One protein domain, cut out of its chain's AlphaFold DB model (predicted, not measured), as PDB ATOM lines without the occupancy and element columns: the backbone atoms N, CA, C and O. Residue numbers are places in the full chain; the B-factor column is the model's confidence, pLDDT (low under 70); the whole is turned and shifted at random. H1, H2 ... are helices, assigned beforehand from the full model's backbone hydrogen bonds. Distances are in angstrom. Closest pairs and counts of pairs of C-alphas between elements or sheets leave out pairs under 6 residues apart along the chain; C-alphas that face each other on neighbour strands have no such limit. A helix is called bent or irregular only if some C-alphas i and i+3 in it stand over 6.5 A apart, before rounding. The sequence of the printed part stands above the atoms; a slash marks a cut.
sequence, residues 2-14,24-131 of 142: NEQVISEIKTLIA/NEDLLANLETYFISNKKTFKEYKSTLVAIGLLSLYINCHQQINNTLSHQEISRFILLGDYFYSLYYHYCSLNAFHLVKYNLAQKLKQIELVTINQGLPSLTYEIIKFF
ATOM      1  N   ASN A   2       5.498  43.443 -10.649       79.06
ATOM      2  CA  ASN A   2       5.683  44.648  -9.826       79.06
ATOM      3  C   ASN A   2       4.557  45.701  -9.965       79.06
ATOM      4  O   ASN A   2       4.020  46.169  -8.971       79.06
ATOM      5  N   GLU A   3       4.087  45.990 -11.186       85.44
ATOM      6  CA  GLU A   3       2.950  46.908 -11.407       85.44
ATOM      7  C   GLU A   3       1.668  46.500 -10.659       85.44
ATOM      8  O   GLU A   3       0.921  47.358 -10.198       85.44
ATOM      9  N   GLN A   4       1.413  45.195 -10.496       90.19
ATOM     10  CA  GLN A   4       0.256  44.708  -9.738       90.19
ATOM     11  C   GLN A   4       0.445  44.917  -8.232       90.19
ATOM     12  O   GLN A   4      -0.516  45.250  -7.546       90.19
ATOM     13  N   VAL A   5       1.673  44.749  -7.728       91.06
ATOM     14  CA  VAL A   5       2.034  45.038  -6.331       91.06
ATOM     15  C   VAL A   5       1.891  46.534  -6.052       91.06
ATOM     16  O   VAL A   5       1.221  46.916  -5.098       91.06
ATOM     17  N   ILE A   6       2.454  47.388  -6.912       90.88
ATOM     18  CA  ILE A   6       2.372  48.852  -6.793       90.88
ATOM     19  C   ILE A   6       0.918  49.320  -6.869       90.88
ATOM     20  O   ILE A   6       0.504  50.169  -6.080       90.88
ATOM     21  N   SER A   7       0.138  48.763  -7.797       91.12
ATOM     22  CA  SER A   7      -1.291  49.053  -7.914       91.12
ATOM     23  C   SER A   7      -2.031  48.707  -6.621       91.12
ATOM     24  O   SER A   7      -2.737  49.555  -6.082       91.12
ATOM     25  N   GLU A   8      -1.800  47.520  -6.054       92.75
ATOM     26  CA  GLU A   8      -2.429  47.111  -4.795       92.75
ATOM     27  C   GLU A   8      -2.032  48.017  -3.624       92.75
ATOM     28  O   GLU A   8      -2.905  48.474  -2.886       92.75
ATOM     29  N   ILE A   9      -0.749  48.376  -3.503       92.25
ATOM     30  CA  ILE A   9      -0.282  49.348  -2.503       92.25
ATOM     31  C   ILE A   9      -1.043  50.669  -2.654       92.25
ATOM     32  O   ILE A   9      -1.575  51.184  -1.674       92.25
ATOM     33  N   LYS A  10      -1.150  51.202  -3.874       91.50
ATOM     34  CA  LYS A  10      -1.859  52.463  -4.134       91.50
ATOM     35  C   LYS A  10      -3.349  52.373  -3.809       91.50
ATOM     36  O   LYS A  10      -3.890  53.331  -3.276       91.50
ATOM     37  N   THR A  11      -4.001  51.233  -4.051       92.06
ATOM     38  CA  THR A  11      -5.418  51.054  -3.681       92.06
ATOM     39  C   THR A  11      -5.669  51.007  -2.174       92.06
ATOM     40  O   THR A  11      -6.784  51.285  -1.744       92.06
ATOM     41  N   LEU A  12      -4.654  50.676  -1.370       90.94
ATOM     42  CA  LEU A  12      -4.744  50.679   0.095       90.94
ATOM     43  C   LEU A  12      -4.550  52.082   0.692       90.94
ATOM     44  O   LEU A  12      -4.881  52.317   1.851       90.94
ATOM     45  N   ILE A  13      -3.993  53.014  -0.081       91.44
ATOM     46  CA  ILE A  13      -3.688  54.374   0.357       91.44
ATOM     47  C   ILE A  13      -4.864  55.290   0.008       91.44
ATOM     48  O   ILE A  13      -5.458  55.177  -1.063       91.44
ATOM     49  N   ALA A  14      -5.195  56.226   0.904       86.94
ATOM     50  CA  ALA A  14      -6.224  57.221   0.639       86.94
ATOM     51  C   ALA A  14      -5.899  58.003  -0.657       86.94
ATOM     52  O   ALA A  14      -4.732  58.344  -0.875       86.94
ATOM     53  N   ASN A  24       8.620  52.760  -3.639       88.75
ATOM     54  CA  ASN A  24       9.982  52.428  -4.049       88.75
ATOM     55  C   ASN A  24       9.984  51.222  -5.008       88.75
ATOM     56  O   ASN A  24      10.009  50.071  -4.576       88.75
ATOM     57  N   GLU A  25       9.922  51.493  -6.312       90.31
ATOM     58  CA  GLU A  25       9.833  50.457  -7.348       90.31
ATOM     59  C   GLU A  25      11.106  49.604  -7.439       90.31
ATOM     60  O   GLU A  25      11.005  48.385  -7.607       90.31
ATOM     61  N   ASP A  26      12.280  50.216  -7.249       88.50
ATOM     62  CA  ASP A  26      13.584  49.541  -7.285       88.50
ATOM     63  C   ASP A  26      13.717  48.509  -6.159       88.50
ATOM     64  O   ASP A  26      14.168  47.381  -6.376       88.50
ATOM     65  N   LEU A  27      13.286  48.867  -4.945       86.94
ATOM     66  CA  LEU A  27      13.216  47.950  -3.803       86.94
ATOM     67  C   LEU A  27      12.364  46.723  -4.142       86.94
ATOM     68  O   LEU A  27      12.795  45.587  -3.930       86.94
ATOM     69  N   LEU A  28      11.163  46.951  -4.676       90.69
ATOM     70  CA  LEU A  28      10.231  45.876  -5.005       90.69
ATOM     71  C   LEU A  28      10.765  44.985  -6.133       90.69
ATOM     72  O   LEU A  28      10.668  43.764  -6.026       90.69
ATOM     73  N   ALA A  29      11.392  45.565  -7.158       90.12
ATOM     74  CA  ALA A  29      11.987  44.823  -8.271       90.12
ATOM     75  C   ALA A  29      13.152  43.925  -7.816       90.12
ATOM     76  O   ALA A  29      13.267  42.770  -8.243       90.12
ATOM     77  N   ASN A  30      13.998  44.424  -6.910       87.62
ATOM     78  CA  ASN A  30      15.109  43.655  -6.348       87.62
ATOM     79  C   ASN A  30      14.614  42.453  -5.531       87.62
ATOM     80  O   ASN A  30      15.121  41.339  -5.682       87.62
ATOM     81  N   LEU A  31      13.591  42.656  -4.700       86.00
ATOM     82  CA  LEU A  31      12.998  41.585  -3.899       86.00
ATOM     83  C   LEU A  31      12.235  40.574  -4.759       86.00
ATOM     84  O   LEU A  31      12.351  39.372  -4.538       86.00
ATOM     85  N   GLU A  32      11.508  41.035  -5.776       89.38
ATOM     86  CA  GLU A  32      10.861  40.168  -6.764       89.38
ATOM     87  C   GLU A  32      11.886  39.263  -7.464       89.38
ATOM     88  O   GLU A  32      11.702  38.045  -7.521       89.38
ATOM     89  N   THR A  33      13.011  39.830  -7.908       89.62
ATOM     90  CA  THR A  33      14.118  39.072  -8.519       89.62
ATOM     91  C   THR A  33      14.669  38.011  -7.565       89.62
ATOM     92  O   THR A  33      14.908  36.868  -7.972       89.62
ATOM     93  N   TYR A  34      14.826  38.350  -6.284       86.25
ATOM     94  CA  TYR A  34      15.255  37.408  -5.254       86.25
ATOM     95  C   TYR A  34      14.251  36.256  -5.068       86.25
ATOM     96  O   TYR A  34      14.649  35.088  -5.075       86.25
ATOM     97  N   PHE A  35      12.951  36.541  -4.961       85.06
ATOM     98  CA  PHE A  35      11.931  35.500  -4.793       85.06
ATOM     99  C   PHE A  35      11.837  34.570  -6.008       85.06
ATOM    100  O   PHE A  35      11.755  33.350  -5.840       85.06
ATOM    101  N   ILE A  36      11.918  35.122  -7.222       87.69
ATOM    102  CA  ILE A  36      11.965  34.340  -8.467       87.69
ATOM    103  C   ILE A  36      13.197  33.426  -8.483       87.69
ATOM    104  O   ILE A  36      13.079  32.238  -8.786       87.69
ATOM    105  N   SER A  37      14.365  33.948  -8.098       87.62
ATOM    106  CA  SER A  37      15.613  33.169  -8.025       87.62
ATOM    107  C   SER A  37      15.519  32.006  -7.030       87.62
ATOM    108  O   SER A  37      16.111  30.950  -7.248       87.62
ATOM    109  N   ASN A  38      14.698  32.155  -5.988       82.44
ATOM    110  CA  ASN A  38      14.392  31.119  -4.999       82.44
ATOM    111  C   ASN A  38      13.168  30.258  -5.365       82.44
ATOM    112  O   ASN A  38      12.567  29.618  -4.501       82.44
ATOM    113  N   LYS A  39      12.799  30.220  -6.654       85.31
ATOM    114  CA  LYS A  39      11.716  29.393  -7.215       85.31
ATOM    115  C   LYS A  39      10.344  29.631  -6.568       85.31
ATOM    116  O   LYS A  39       9.499  28.737  -6.589       85.31
ATOM    117  N   LYS A  40      10.098  30.819  -6.007       81.94
ATOM    118  CA  LYS A  40       8.778  31.200  -5.490       81.94
ATOM    119  C   LYS A  40       7.892  31.691  -6.630       81.94
ATOM    120  O   LYS A  40       8.328  32.443  -7.501       81.94
ATOM    121  N   THR A  41       6.628  31.293  -6.618       86.56
ATOM    122  CA  THR A  41       5.615  31.802  -7.546       86.56
ATOM    123  C   THR A  41       5.097  33.161  -7.091       86.56
ATOM    124  O   THR A  41       5.087  33.471  -5.901       86.56
ATOM    125  N   PHE A  42       4.587  33.964  -8.027       85.69
ATOM    126  CA  PHE A  42       4.020  35.282  -7.714       85.69
ATOM    127  C   PHE A  42       2.953  35.234  -6.616       85.69
ATOM    128  O   PHE A  42       2.942  36.076  -5.724       85.69
ATOM    129  N   LYS A  43       2.101  34.203  -6.615       84.19
ATOM    130  CA  LYS A  43       1.075  34.015  -5.582       84.19
ATOM    131  C   LYS A  43       1.672  33.850  -4.178       84.19
ATOM    132  O   LYS A  43       1.033  34.249  -3.213       84.19
ATOM    133  N   GLU A  44       2.868  33.276  -4.062       79.69
ATOM    134  CA  GLU A  44       3.522  33.021  -2.775       79.69
ATOM    135  C   GLU A  44       4.204  34.256  -2.181       79.69
ATOM    136  O   GLU A  44       4.286  34.353  -0.959       79.69
ATOM    137  N   TYR A  45       4.694  35.185  -3.010       81.62
ATOM    138  CA  TYR A  45       5.442  36.356  -2.533       81.62
ATOM    139  C   TYR A  45       4.710  37.693  -2.704       81.62
ATOM    140  O   TYR A  45       5.162  38.698  -2.156       81.62
ATOM    141  N   LYS A  46       3.582  37.741  -3.426       88.56
ATOM    142  CA  LYS A  46       2.832  38.984  -3.679       88.56
ATOM    143  C   LYS A  46       2.489  39.730  -2.387       88.56
ATOM    144  O   LYS A  46       2.849  40.897  -2.258       88.56
ATOM    145  N   SER A  47       1.833  39.066  -1.432       85.69
ATOM    146  CA  SER A  47       1.427  39.704  -0.172       85.69
ATOM    147  C   SER A  47       2.636  40.186   0.636       85.69
ATOM    148  O   SER A  47       2.593  41.247   1.252       85.69
ATOM    149  N   THR A  48       3.747  39.450   0.580       83.19
ATOM    150  CA  THR A  48       5.014  39.857   1.197       83.19
ATOM    151  C   THR A  48       5.550  41.147   0.576       83.19
ATOM    152  O   THR A  48       5.912  42.065   1.306       83.19
ATOM    153  N   LEU A  49       5.553  41.265  -0.758       88.06
ATOM    154  CA  LEU A  49       5.996  42.484  -1.442       88.06
ATOM    155  C   LEU A  49       5.093  43.687  -1.150       88.06
ATOM    156  O   LEU A  49       5.606  44.780  -0.929       88.06
ATOM    157  N   VAL A  50       3.769  43.501  -1.097       90.62
ATOM    158  CA  VAL A  50       2.835  44.585  -0.732       90.62
ATOM    159  C   VAL A  50       3.106  45.067   0.695       90.62
ATOM    160  O   VAL A  50       3.226  46.271   0.925       90.62
ATOM    161  N   ALA A  51       3.280  44.142   1.642       86.19
ATOM    162  CA  ALA A  51       3.593  44.471   3.030       86.19
ATOM    163  C   ALA A  51       4.932  45.222   3.158       86.19
ATOM    164  O   ALA A  51       5.001  46.256   3.819       86.19
ATOM    165  N   ILE A  52       5.981  44.758   2.471       85.69
ATOM    166  CA  ILE A  52       7.284  45.438   2.442       85.69
ATOM    167  C   ILE A  52       7.171  46.825   1.803       85.69
ATOM    168  O   ILE A  52       7.775  47.777   2.294       85.69
ATOM    169  N   GLY A  53       6.374  46.967   0.743       89.94
ATOM    170  CA  GLY A  53       6.098  48.251   0.110       89.94
ATOM    171  C   GLY A  53       5.493  49.256   1.090       89.94
ATOM    172  O   GLY A  53       6.021  50.357   1.229       89.94
ATOM    173  N   LEU A  54       4.457  48.862   1.837       90.31
ATOM    174  CA  LEU A  54       3.842  49.707   2.873       90.31
ATOM    175  C   LEU A  54       4.835  50.072   3.986       90.31
ATOM    176  O   LEU A  54       4.913  51.233   4.387       90.31
ATOM    177  N   LEU A  55       5.645  49.112   4.436       85.88
ATOM    178  CA  LEU A  55       6.688  49.365   5.431       85.88
ATOM    179  C   LEU A  55       7.750  50.348   4.914       85.88
ATOM    180  O   LEU A  55       8.203  51.221   5.652       85.88
ATOM    181  N   SER A  56       8.127  50.251   3.637       88.12
ATOM    182  CA  SER A  56       9.097  51.166   3.031       88.12
ATOM    183  C   SER A  56       8.594  52.613   2.997       88.12
ATOM    184  O   SER A  56       9.389  53.534   3.171       88.12
ATOM    185  N   LEU A  57       7.279  52.822   2.842       91.06
ATOM    186  CA  LEU A  57       6.662  54.150   2.895       91.06
ATOM    187  C   LEU A  57       6.746  54.756   4.297       91.06
ATOM    188  O   LEU A  57       7.100  55.928   4.434       91.06
ATOM    189  N   TYR A  58       6.483  53.948   5.327       88.75
ATOM    190  CA  TYR A  58       6.685  54.331   6.725       88.75
ATOM    191  C   TYR A  58       8.144  54.743   6.982       88.75
ATOM    192  O   TYR A  58       8.402  55.861   7.429       88.75
ATOM    193  N   ILE A  59       9.106  53.887   6.615       83.94
ATOM    194  CA  ILE A  59      10.541  54.152   6.809       83.94
ATOM    195  C   ILE A  59      10.961  55.437   6.085       83.94
ATOM    196  O   ILE A  59      11.672  56.263   6.656       83.94
ATOM    197  N   ASN A  60      10.493  55.636   4.850       86.81
ATOM    198  CA  ASN A  60      10.798  56.837   4.080       86.81
ATOM    199  C   ASN A  60      10.269  58.102   4.774       86.81
ATOM    200  O   ASN A  60      11.009  59.073   4.896       86.81
ATOM    201  N   CYS A  61       9.037  58.090   5.300       88.31
ATOM    202  CA  CYS A  61       8.490  59.236   6.039       88.31
ATOM    203  C   CYS A  61       9.375  59.618   7.229       88.31
ATOM    204  O   CYS A  61       9.688  60.793   7.407       88.31
ATOM    205  N   HIS A  62       9.836  58.632   8.000       84.31
ATOM    206  CA  HIS A  62      10.709  58.884   9.145       84.31
ATOM    207  C   HIS A  62      12.104  59.379   8.746       84.31
ATOM    208  O   HIS A  62      12.659  60.225   9.440       84.31
ATOM    209  N   GLN A  63      12.652  58.929   7.616       84.00
ATOM    210  CA  GLN A  63      13.958  59.387   7.119       84.00
ATOM    211  C   GLN A  63      13.954  60.835   6.624       84.00
ATOM    212  O   GLN A  63      15.002  61.478   6.618       84.00
ATOM    213  N   GLN A  64      12.795  61.368   6.229       84.56
ATOM    214  CA  GLN A  64      12.682  62.781   5.861       84.56
ATOM    215  C   GLN A  64      12.744  63.705   7.086       84.56
ATOM    216  O   GLN A  64      13.123  64.867   6.946       84.56
ATOM    217  N   ILE A  65      12.415  63.215   8.288       86.19
ATOM    218  CA  ILE A  65      12.371  64.029   9.508       86.19
ATOM    219  C   ILE A  65      13.785  64.467   9.895       86.19
ATOM    220  O   ILE A  65      14.625  63.663  10.291       86.19
ATOM    221  N   ASN A  66      14.039  65.772   9.824       86.00
ATOM    222  CA  ASN A  66      15.306  66.366  10.227       86.00
ATOM    223  C   ASN A  66      15.118  67.811  10.726       86.00
ATOM    224  O   ASN A  66      14.058  68.414  10.557       86.00
ATOM    225  N   ASN A  67      16.175  68.382  11.310       84.00
ATOM    226  CA  ASN A  67      16.131  69.692  11.973       84.00
ATOM    227  C   ASN A  67      15.984  70.897  11.023       84.00
ATOM    228  O   ASN A  67      15.897  72.025  11.500       84.00
ATOM    229  N   THR A  68      15.996  70.691   9.703       91.19
ATOM    230  CA  THR A  68      15.819  71.766   8.709       91.19
ATOM    231  C   THR A  68      14.362  71.963   8.288       91.19
ATOM    232  O   THR A  68      14.040  72.978   7.675       91.19
ATOM    233  N   LEU A  69      13.480  71.024   8.641       90.25
ATOM    234  CA  LEU A  69      12.053  71.089   8.350       90.25
ATOM    235  C   LEU A  69      11.301  71.999   9.327       90.25
ATOM    236  O   LEU A  69      11.637  72.108  10.509       90.25
ATOM    237  N   SER A  70      10.214  72.598   8.850       94.62
ATOM    238  CA  SER A  70       9.250  73.284   9.707       94.62
ATOM    239  C   SER A  70       8.489  72.299  10.603       94.62
ATOM    240  O   SER A  70       8.337  71.115  10.300       94.62
ATOM    241  N   HIS A  71       7.916  72.804  11.698       92.00
ATOM    242  CA  HIS A  71       7.086  71.990  12.591       92.00
ATOM    243  C   HIS A  71       5.889  71.339  11.873       92.00
ATOM    244  O   HIS A  71       5.509  70.211  12.193       92.00
ATOM    245  N   GLN A  72       5.308  72.027  10.884       92.50
ATOM    246  CA  GLN A  72       4.200  71.499  10.086       92.50
ATOM    247  C   GLN A  72       4.643  70.324   9.209       92.50
ATOM    248  O   GLN A  72       3.941  69.319   9.139       92.50
ATOM    249  N   GLU A  73       5.819  70.419   8.586       89.38
ATOM    250  CA  GLU A  73       6.386  69.335   7.776       89.38
ATOM    251  C   GLU A  73       6.742  68.124   8.636       89.38
ATOM    252  O   GLU A  73       6.366  67.006   8.293       89.38
ATOM    253  N   ILE A  74       7.377  68.342   9.791       88.88
ATOM    254  CA  ILE A  74       7.685  67.270  10.747       88.88
ATOM    255  C   ILE A  74       6.397  66.563  11.186       88.88
ATOM    256  O   ILE A  74       6.307  65.340  11.108       88.88
ATOM    257  N   SER A  75       5.378  67.327  11.590       90.38
ATOM    258  CA  SER A  75       4.089  66.770  12.021       90.38
ATOM    259  C   SER A  75       3.423  65.965  10.907       90.38
ATOM    260  O   SER A  75       2.897  64.881  11.152       90.38
ATOM    261  N   ARG A  76       3.480  66.461   9.666       90.62
ATOM    262  CA  ARG A  76       2.959  65.751   8.496       90.62
ATOM    263  C   ARG A  76       3.679  64.423   8.271       90.62
ATOM    264  O   ARG A  76       3.005  63.426   8.032       90.62
ATOM    265  N   PHE A  77       5.010  64.390   8.341       90.06
ATOM    266  CA  PHE A  77       5.771  63.151   8.156       90.06
ATOM    267  C   PHE A  77       5.497  62.123   9.254       90.06
ATOM    268  O   PHE A  77       5.363  60.946   8.936       90.06
ATOM    269  N   ILE A  78       5.339  62.557  10.509       88.62
ATOM    270  CA  ILE A  78       4.957  61.667  11.617       88.62
ATOM    271  C   ILE A  78       3.581  61.046  11.352       88.62
ATOM    272  O   ILE A  78       3.445  59.827  11.364       88.62
ATOM    273  N   LEU A  79       2.574  61.868  11.038       92.00
ATOM    274  CA  LEU A  79       1.212  61.381  10.794       92.00
ATOM    275  C   LEU A  79       1.130  60.449   9.576       92.00
ATOM    276  O   LEU A  79       0.403  59.457   9.610       92.00
ATOM    277  N   LEU A  80       1.879  60.741   8.509       91.75
ATOM    278  CA  LEU A  80       1.980  59.848   7.351       91.75
ATOM    279  C   LEU A  80       2.686  58.535   7.704       91.75
ATOM    280  O   LEU A  80       2.238  57.477   7.267       91.75
ATOM    281  N   GLY A  81       3.747  58.592   8.512       90.25
ATOM    282  CA  GLY A  81       4.414  57.411   9.049       90.25
ATOM    283  C   GLY A  81       3.430  56.507   9.792       90.25
ATOM    284  O   GLY A  81       3.236  55.358   9.393       90.25
ATOM    285  N   ASP A  82       2.742  57.041  10.801       88.88
ATOM    286  CA  ASP A  82       1.763  56.298  11.607       88.88
ATOM    287  C   ASP A  82       0.631  55.709  10.751       88.88
ATOM    288  O   ASP A  82       0.203  54.566  10.955       88.88
ATOM    289  N   TYR A  83       0.168  56.464   9.750       93.44
ATOM    290  CA  TYR A  83      -0.821  56.001   8.782       93.44
ATOM    291  C   TYR A  83      -0.321  54.783   7.992       93.44
ATOM    292  O   TYR A  83      -1.002  53.755   7.940       93.44
ATOM    293  N   PHE A  84       0.882  54.850   7.416       91.38
ATOM    294  CA  PHE A  84       1.453  53.735   6.658       91.38
ATOM    295  C   PHE A  84       1.749  52.516   7.507       91.38
ATOM    296  O   PHE A  84       1.513  51.391   7.067       91.38
ATOM    297  N   TYR A  85       2.213  52.732   8.732       86.69
ATOM    298  CA  TYR A  85       2.452  51.656   9.678       86.69
ATOM    299  C   TYR A  85       1.149  50.937  10.045       86.69
ATOM    300  O   TYR A  85       1.086  49.706  10.070       86.69
ATOM    301  N   SER A  86       0.068  51.698  10.226       89.25
ATOM    302  CA  SER A  86      -1.270  51.155  10.468       89.25
ATOM    303  C   SER A  86      -1.797  50.367   9.265       89.25
ATOM    304  O   SER A  86      -2.314  49.262   9.437       89.25
ATOM    305  N   LEU A  87      -1.627  50.885   8.041       90.75
ATOM    306  CA  LEU A  87      -1.987  50.165   6.812       90.75
ATOM    307  C   LEU A  87      -1.205  48.866   6.658       90.75
ATOM    308  O   LEU A  87      -1.786  47.843   6.302       90.75
ATOM    309  N   TYR A  88       0.097  48.904   6.938       86.88
ATOM    310  CA  TYR A  88       0.954  47.728   6.943       86.88
ATOM    311  C   TYR A  88       0.383  46.660   7.885       86.88
ATOM    312  O   TYR A  88       0.072  45.564   7.423       86.88
ATOM    313  N   TYR A  89       0.131  46.982   9.160       82.50
ATOM    314  CA  TYR A  89      -0.436  46.020  10.115       82.50
ATOM    315  C   TYR A  89      -1.831  45.530   9.731       82.50
ATOM    316  O   TYR A  89      -2.139  44.347   9.901       82.50
ATOM    317  N   HIS A  90      -2.669  46.410   9.186       86.69
ATOM    318  CA  HIS A  90      -3.988  46.032   8.702       86.69
ATOM    319  C   HIS A  90      -3.892  45.025   7.549       86.69
ATOM    320  O   HIS A  90      -4.457  43.933   7.642       86.69
ATOM    321  N   TYR A  91      -3.114  45.336   6.509       87.75
ATOM    322  CA  TYR A  91      -2.882  44.443   5.373       87.75
ATOM    323  C   TYR A  91      -2.317  43.098   5.826       87.75
ATOM    324  O   TYR A  91      -2.766  42.028   5.410       87.75
ATOM    325  N   CYS A  92      -1.361  43.167   6.743       80.38
ATOM    326  CA  CYS A  92      -0.758  42.030   7.390       80.38
ATOM    327  C   CYS A  92      -1.789  41.123   8.078       80.38
ATOM    328  O   CYS A  92      -1.789  39.913   7.855       80.38
ATOM    329  N   SER A  93      -2.707  41.694   8.860       79.75
ATOM    330  CA  SER A  93      -3.760  40.934   9.546       79.75
ATOM    331  C   SER A  93      -4.709  40.211   8.581       79.75
ATOM    332  O   SER A  93      -5.111  39.079   8.847       79.75
ATOM    333  N   LEU A  94      -5.006  40.809   7.424       83.88
ATOM    334  CA  LEU A  94      -5.837  40.194   6.381       83.88
ATOM    335  C   LEU A  94      -5.110  39.065   5.635       83.88
ATOM    336  O   LEU A  94      -5.747  38.168   5.090       83.88
ATOM    337  N   ASN A  95      -3.775  39.085   5.644       79.69
ATOM    338  CA  ASN A  95      -2.899  38.110   4.990       79.69
ATOM    339  C   ASN A  95      -2.113  37.259   6.014       79.69
ATOM    340  O   ASN A  95      -1.026  36.755   5.714       79.69
ATOM    341  N   ALA A  96      -2.664  37.088   7.226       60.78
ATOM    342  CA  ALA A  96      -1.970  36.594   8.423       60.78
ATOM    343  C   ALA A  96      -1.229  35.257   8.253       60.78
ATOM    344  O   ALA A  96      -0.220  35.026   8.921       60.78
ATOM    345  N   PHE A  97      -1.675  34.396   7.333       56.59
ATOM    346  CA  PHE A  97      -1.044  33.099   7.078       56.59
ATOM    347  C   PHE A  97       0.425  33.222   6.644       56.59
ATOM    348  O   PHE A  97       1.240  32.381   7.009       56.59
ATOM    349  N   HIS A  98       0.796  34.290   5.931       57.44
ATOM    350  CA  HIS A  98       2.189  34.529   5.537       57.44
ATOM    351  C   HIS A  98       3.042  35.101   6.680       57.44
ATOM    352  O   HIS A  98       4.229  34.810   6.762       57.44
ATOM    353  N   LEU A  99       2.461  35.869   7.601       53.97
ATOM    354  CA  LEU A  99       3.219  36.504   8.689       53.97
ATOM    355  C   LEU A  99       3.501  35.570   9.850       53.97
ATOM    356  O   LEU A  99       4.562  35.666  10.460       53.97
ATOM    357  N   VAL A 100       2.553  34.679  10.148       53.69
ATOM    358  CA  VAL A 100       2.732  33.629  11.154       53.69
ATOM    359  C   VAL A 100       3.724  32.584  10.646       53.69
ATOM    360  O   VAL A 100       4.591  32.161  11.403       53.69
ATOM    361  N   LYS A 101       3.652  32.225   9.354       54.66
ATOM    362  CA  LYS A 101       4.550  31.241   8.730       54.66
ATOM    363  C   LYS A 101       6.027  31.659   8.744       54.66
ATOM    364  O   LYS A 101       6.880  30.783   8.805       54.66
ATOM    365  N   TYR A 102       6.308  32.962   8.712       55.09
ATOM    366  CA  TYR A 102       7.665  33.510   8.583       55.09
ATOM    367  C   TYR A 102       8.068  34.445   9.745       55.09
ATOM    368  O   TYR A 102       8.989  35.239   9.638       55.09
ATOM    369  N   ASN A 103       7.335  34.464  10.867       60.81
ATOM    370  CA  ASN A 103       7.605  35.347  12.022       60.81
ATOM    371  C   ASN A 103       7.963  36.821  11.662       60.81
ATOM    372  O   ASN A 103       8.763  37.493  12.326       60.81
ATOM    373  N   LEU A 104       7.361  37.334  10.583       62.53
ATOM    374  CA  LEU A 104       7.747  38.598   9.949       62.53
ATOM    375  C   LEU A 104       7.554  39.779  10.906       62.53
ATOM    376  O   LEU A 104       8.350  40.706  10.901       62.53
ATOM    377  N   ALA A 105       6.556  39.733  11.793       59.12
ATOM    378  CA  ALA A 105       6.273  40.816  12.736       59.12
ATOM    379  C   ALA A 105       7.417  41.077  13.740       59.12
ATOM    380  O   ALA A 105       7.757  42.231  14.002       59.12
ATOM    381  N   GLN A 106       8.033  40.027  14.296       60.91
ATOM    382  CA  GLN A 106       9.122  40.177  15.268       60.91
ATOM    383  C   GLN A 106      10.412  40.651  14.593       60.91
ATOM    384  O   GLN A 106      11.149  41.466  15.152       60.91
ATOM    385  N   LYS A 107      10.682  40.149  13.386       65.69
ATOM    386  CA  LYS A 107      11.881  40.493  12.621       65.69
ATOM    387  C   LYS A 107      11.773  41.861  11.966       65.69
ATOM    388  O   LYS A 107      12.733  42.612  12.034       65.69
ATOM    389  N   LEU A 108      10.605  42.257  11.467       64.50
ATOM    390  CA  LEU A 108      10.399  43.602  10.927       64.50
ATOM    391  C   LEU A 108      10.566  44.682  11.996       64.50
ATOM    392  O   LEU A 108      11.142  45.715  11.690       64.50
ATOM    393  N   LYS A 109      10.217  44.410  13.261       65.12
ATOM    394  CA  LYS A 109      10.574  45.289  14.387       65.12
ATOM    395  C   LYS A 109      12.095  45.421  14.580       65.12
ATOM    396  O   LYS A 109      12.584  46.487  14.941       65.12
ATOM    397  N   GLN A 110      12.862  44.348  14.364       66.00
ATOM    398  CA  GLN A 110      14.330  44.406  14.415       66.00
ATOM    399  C   GLN A 110      14.891  45.190  13.224       66.00
ATOM    400  O   GLN A 110      15.756  46.041  13.411       66.00
ATOM    401  N   ILE A 111      14.359  44.941  12.027       66.00
ATOM    402  CA  ILE A 111      14.742  45.638  10.799       66.00
ATOM    403  C   ILE A 111      14.426  47.128  10.925       66.00
ATOM    404  O   ILE A 111      15.296  47.932  10.627       66.00
ATOM    405  N   GLU A 112      13.252  47.505  11.437       64.56
ATOM    406  CA  GLU A 112      12.834  48.884  11.732       64.56
ATOM    407  C   GLU A 112      13.868  49.623  12.594       64.56
ATOM    408  O   GLU A 112      14.369  50.676  12.201       64.56
ATOM    409  N   LEU A 113      14.260  49.038  13.732       63.97
ATOM    410  CA  LEU A 113      15.241  49.634  14.649       63.97
ATOM    411  C   LEU A 113      16.613  49.860  13.991       63.97
ATOM    412  O   LEU A 113      17.311  50.827  14.314       63.97
ATOM    413  N   VAL A 114      17.001  48.980  13.066       65.88
ATOM    414  CA  VAL A 114      18.263  49.081  12.317       65.88
ATOM    415  C   VAL A 114      18.146  50.092  11.167       65.88
ATOM    416  O   VAL A 114      19.030  50.931  10.988       65.88
ATOM    417  N   THR A 115      17.042  50.076  10.418       63.41
ATOM    418  CA  THR A 115      16.857  50.855   9.178       63.41
ATOM    419  C   THR A 115      16.442  52.305   9.392       63.41
ATOM    420  O   THR A 115      16.816  53.143   8.566       63.41
ATOM    421  N   ILE A 116      15.766  52.652  10.494       61.12
ATOM    422  CA  ILE A 116      15.505  54.063  10.851       61.12
ATOM    423  C   ILE A 116      16.821  54.849  10.942       61.12
ATOM    424  O   ILE A 116      16.882  56.002  10.530       61.12
ATOM    425  N   ASN A 117      17.894  54.200  11.400       62.53
ATOM    426  CA  ASN A 117      19.204  54.828  11.562       62.53
ATOM    427  C   ASN A 117      20.121  54.689  10.331       62.53
ATOM    428  O   ASN A 117      21.118  55.401  10.244       62.53
ATOM    429  N   GLN A 118      19.826  53.772   9.399       65.81
ATOM    430  CA  GLN A 118      20.746  53.384   8.313       65.81
ATOM    431  C   GLN A 118      20.243  53.641   6.886       65.81
ATOM    432  O   GLN A 118      21.043  53.567   5.954       65.81
ATOM    433  N   GLY A 119      18.960  53.940   6.672       63.31
ATOM    434  CA  GLY A 119      18.451  54.213   5.322       63.31
ATOM    435  C   GLY A 119      17.706  53.040   4.666       63.31
ATOM    436  O   GLY A 119      17.811  51.884   5.077       63.31
ATOM    437  N   LEU A 120      16.984  53.337   3.579       64.75
ATOM    438  CA  LEU A 120      16.338  52.346   2.699       64.75
ATOM    439  C   LEU A 120      17.280  51.269   2.107       64.75
ATOM    440  O   LEU A 120      16.827  50.136   1.966       64.75
ATOM    441  N   PRO A 121      18.566  51.526   1.784       64.12
ATOM    442  CA  PRO A 121      19.459  50.475   1.278       64.12
ATOM    443  C   PRO A 121      19.676  49.313   2.262       64.12
ATOM    444  O   PRO A 121      19.837  48.169   1.841       64.12
ATOM    445  N   SER A 122      19.629  49.596   3.570       69.06
ATOM    446  CA  SER A 122      19.717  48.583   4.629       69.06
ATOM    447  C   SER A 122      18.459  47.693   4.667       69.06
ATOM    448  O   SER A 122      18.551  46.502   4.948       69.06
ATOM    449  N   LEU A 123      17.297  48.211   4.242       70.62
ATOM    450  CA  LEU A 123      16.031  47.469   4.226       70.62
ATOM    451  C   LEU A 123      16.070  46.267   3.275       70.62
ATOM    452  O   LEU A 123      15.721  45.161   3.679       70.62
ATOM    453  N   THR A 124      16.524  46.453   2.030       71.50
ATOM    454  CA  THR A 124      16.628  45.352   1.053       71.50
ATOM    455  C   THR A 124      17.555  44.250   1.560       71.50
ATOM    456  O   THR A 124      17.227  43.068   1.468       71.50
ATOM    457  N   TYR A 125      18.710  44.642   2.103       71.94
ATOM    458  CA  TYR A 125      19.717  43.714   2.606       71.94
ATOM    459  C   TYR A 125      19.196  42.897   3.789       71.94
ATOM    460  O   TYR A 125      19.280  41.670   3.765       71.94
ATOM    461  N   GLU A 126      18.607  43.554   4.790       73.06
ATOM    462  CA  GLU A 126      18.082  42.880   5.979       73.06
ATOM    463  C   GLU A 126      16.903  41.952   5.650       73.06
ATOM    464  O   GLU A 126      16.793  40.868   6.220       73.06
ATOM    465  N   ILE A 127      16.061  42.314   4.674       73.38
ATOM    466  CA  ILE A 127      14.975  41.448   4.194       73.38
ATOM    467  C   ILE A 127      15.527  40.207   3.480       73.38
ATOM    468  O   ILE A 127      15.074  39.095   3.745       73.38
ATOM    469  N   ILE A 128      16.507  40.367   2.584       73.88
ATOM    470  CA  ILE A 128      17.126  39.231   1.878       73.88
ATOM    471  C   ILE A 128      17.846  38.311   2.865       73.88
ATOM    472  O   ILE A 128      17.718  37.090   2.787       73.88
ATOM    473  N   LYS A 129      18.595  38.889   3.807       74.12
ATOM    474  CA  LYS A 129      19.261  38.153   4.881       74.12
ATOM    475  C   LYS A 129      18.255  37.339   5.690       74.12
ATOM    476  O   LYS A 129      18.475  36.153   5.887       74.12
ATOM    477  N   PHE A 130      17.131  37.943   6.067       70.00
ATOM    478  CA  PHE A 130      16.044  37.259   6.760       70.00
ATOM    479  C   PHE A 130      15.546  36.023   5.990       70.00
ATOM    480  O   PHE A 130      15.554  34.930   6.547       70.00
ATOM    481  N   PHE A 131      15.210  36.155   4.705       68.56
ATOM    482  CA  PHE A 131      14.724  35.015   3.915       68.56
ATOM    483  C   PHE A 131      15.786  33.932   3.657       68.56
ATOM    484  O   PHE A 131      15.430  32.793   3.369       68.56
TER     485      PHE A 131
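Overview. This is residues 2 to 14 and 24 to 131 of the 142 residues of an uncharacterized protein of Turicibacter sanguinis (UniProt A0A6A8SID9). The longest helix, H4, folds back along H3 in a long helical hairpin that makes the longest axis; H3 is the core, and H1, H2, H7 and H6 wrap round it. The short H5 lies near H3 and H4, and residues 67 to 72 stick out. The printed part has 121 residues with seven named helices, H1 to H7 in chain order, and no named strand: all helix. It is compact, with a radius of gyration of the C-alphas of 14.4 A, and spans 47 by 28 by 26 A.

Along the chain. H4, residues 71 to 94, is 34.9 A long and begins at C-alpha 71 (7.086, 71.990, 12.591). H3, residues 42 to 64, is 31.9 A long and irregular: C-alphas 44 and 47 are 7.5 A apart. H1 is residues 2 to 12, from C-alpha 2 (5.683, 44.648, -9.826), and H2 residues 25 to 37. H5 is residues 96 to 101, H6 residues 104 to 118, and H7 residues 120 to 131, ending at C-alpha 131 (14.724, 35.015, 3.915).

Arrangement. H4 touches the hub H3 at a shallow tilt of 18 degrees, opposite ways; the closest C-alphas, of Tyr 58 and Gly 81, are 4.5 A apart. H2, H3, H6 and H7 form a bundle, helices side by side. H1 touches H3 at a steep tilt of 62 degrees, closest at C-alphas Val 5 and Val 50, 5.7 A. H6 and H7, a hairpin, touch at C-alphas Thr 115 and Ser 122, 5.8 A. H5 is close to H3 but not clearly touching. Every O i to N i+4 pair is within hydrogen-bond range in H1, H2, H4 and H5, against 17 of 19 in H3, 10 of 11 in H6 and 6 of 8 in H7.

Size, cuts and confidence. The farthest C-alphas, of Lys 39 and His 71, are 47.2 A apart. Residues 15 to 23 are not printed; C-alphas 14 and 24 are 17.5 A apart. Of the links printed whole, none is long. The model's pLDDT is under 70 at residues 96 to 122 and 131.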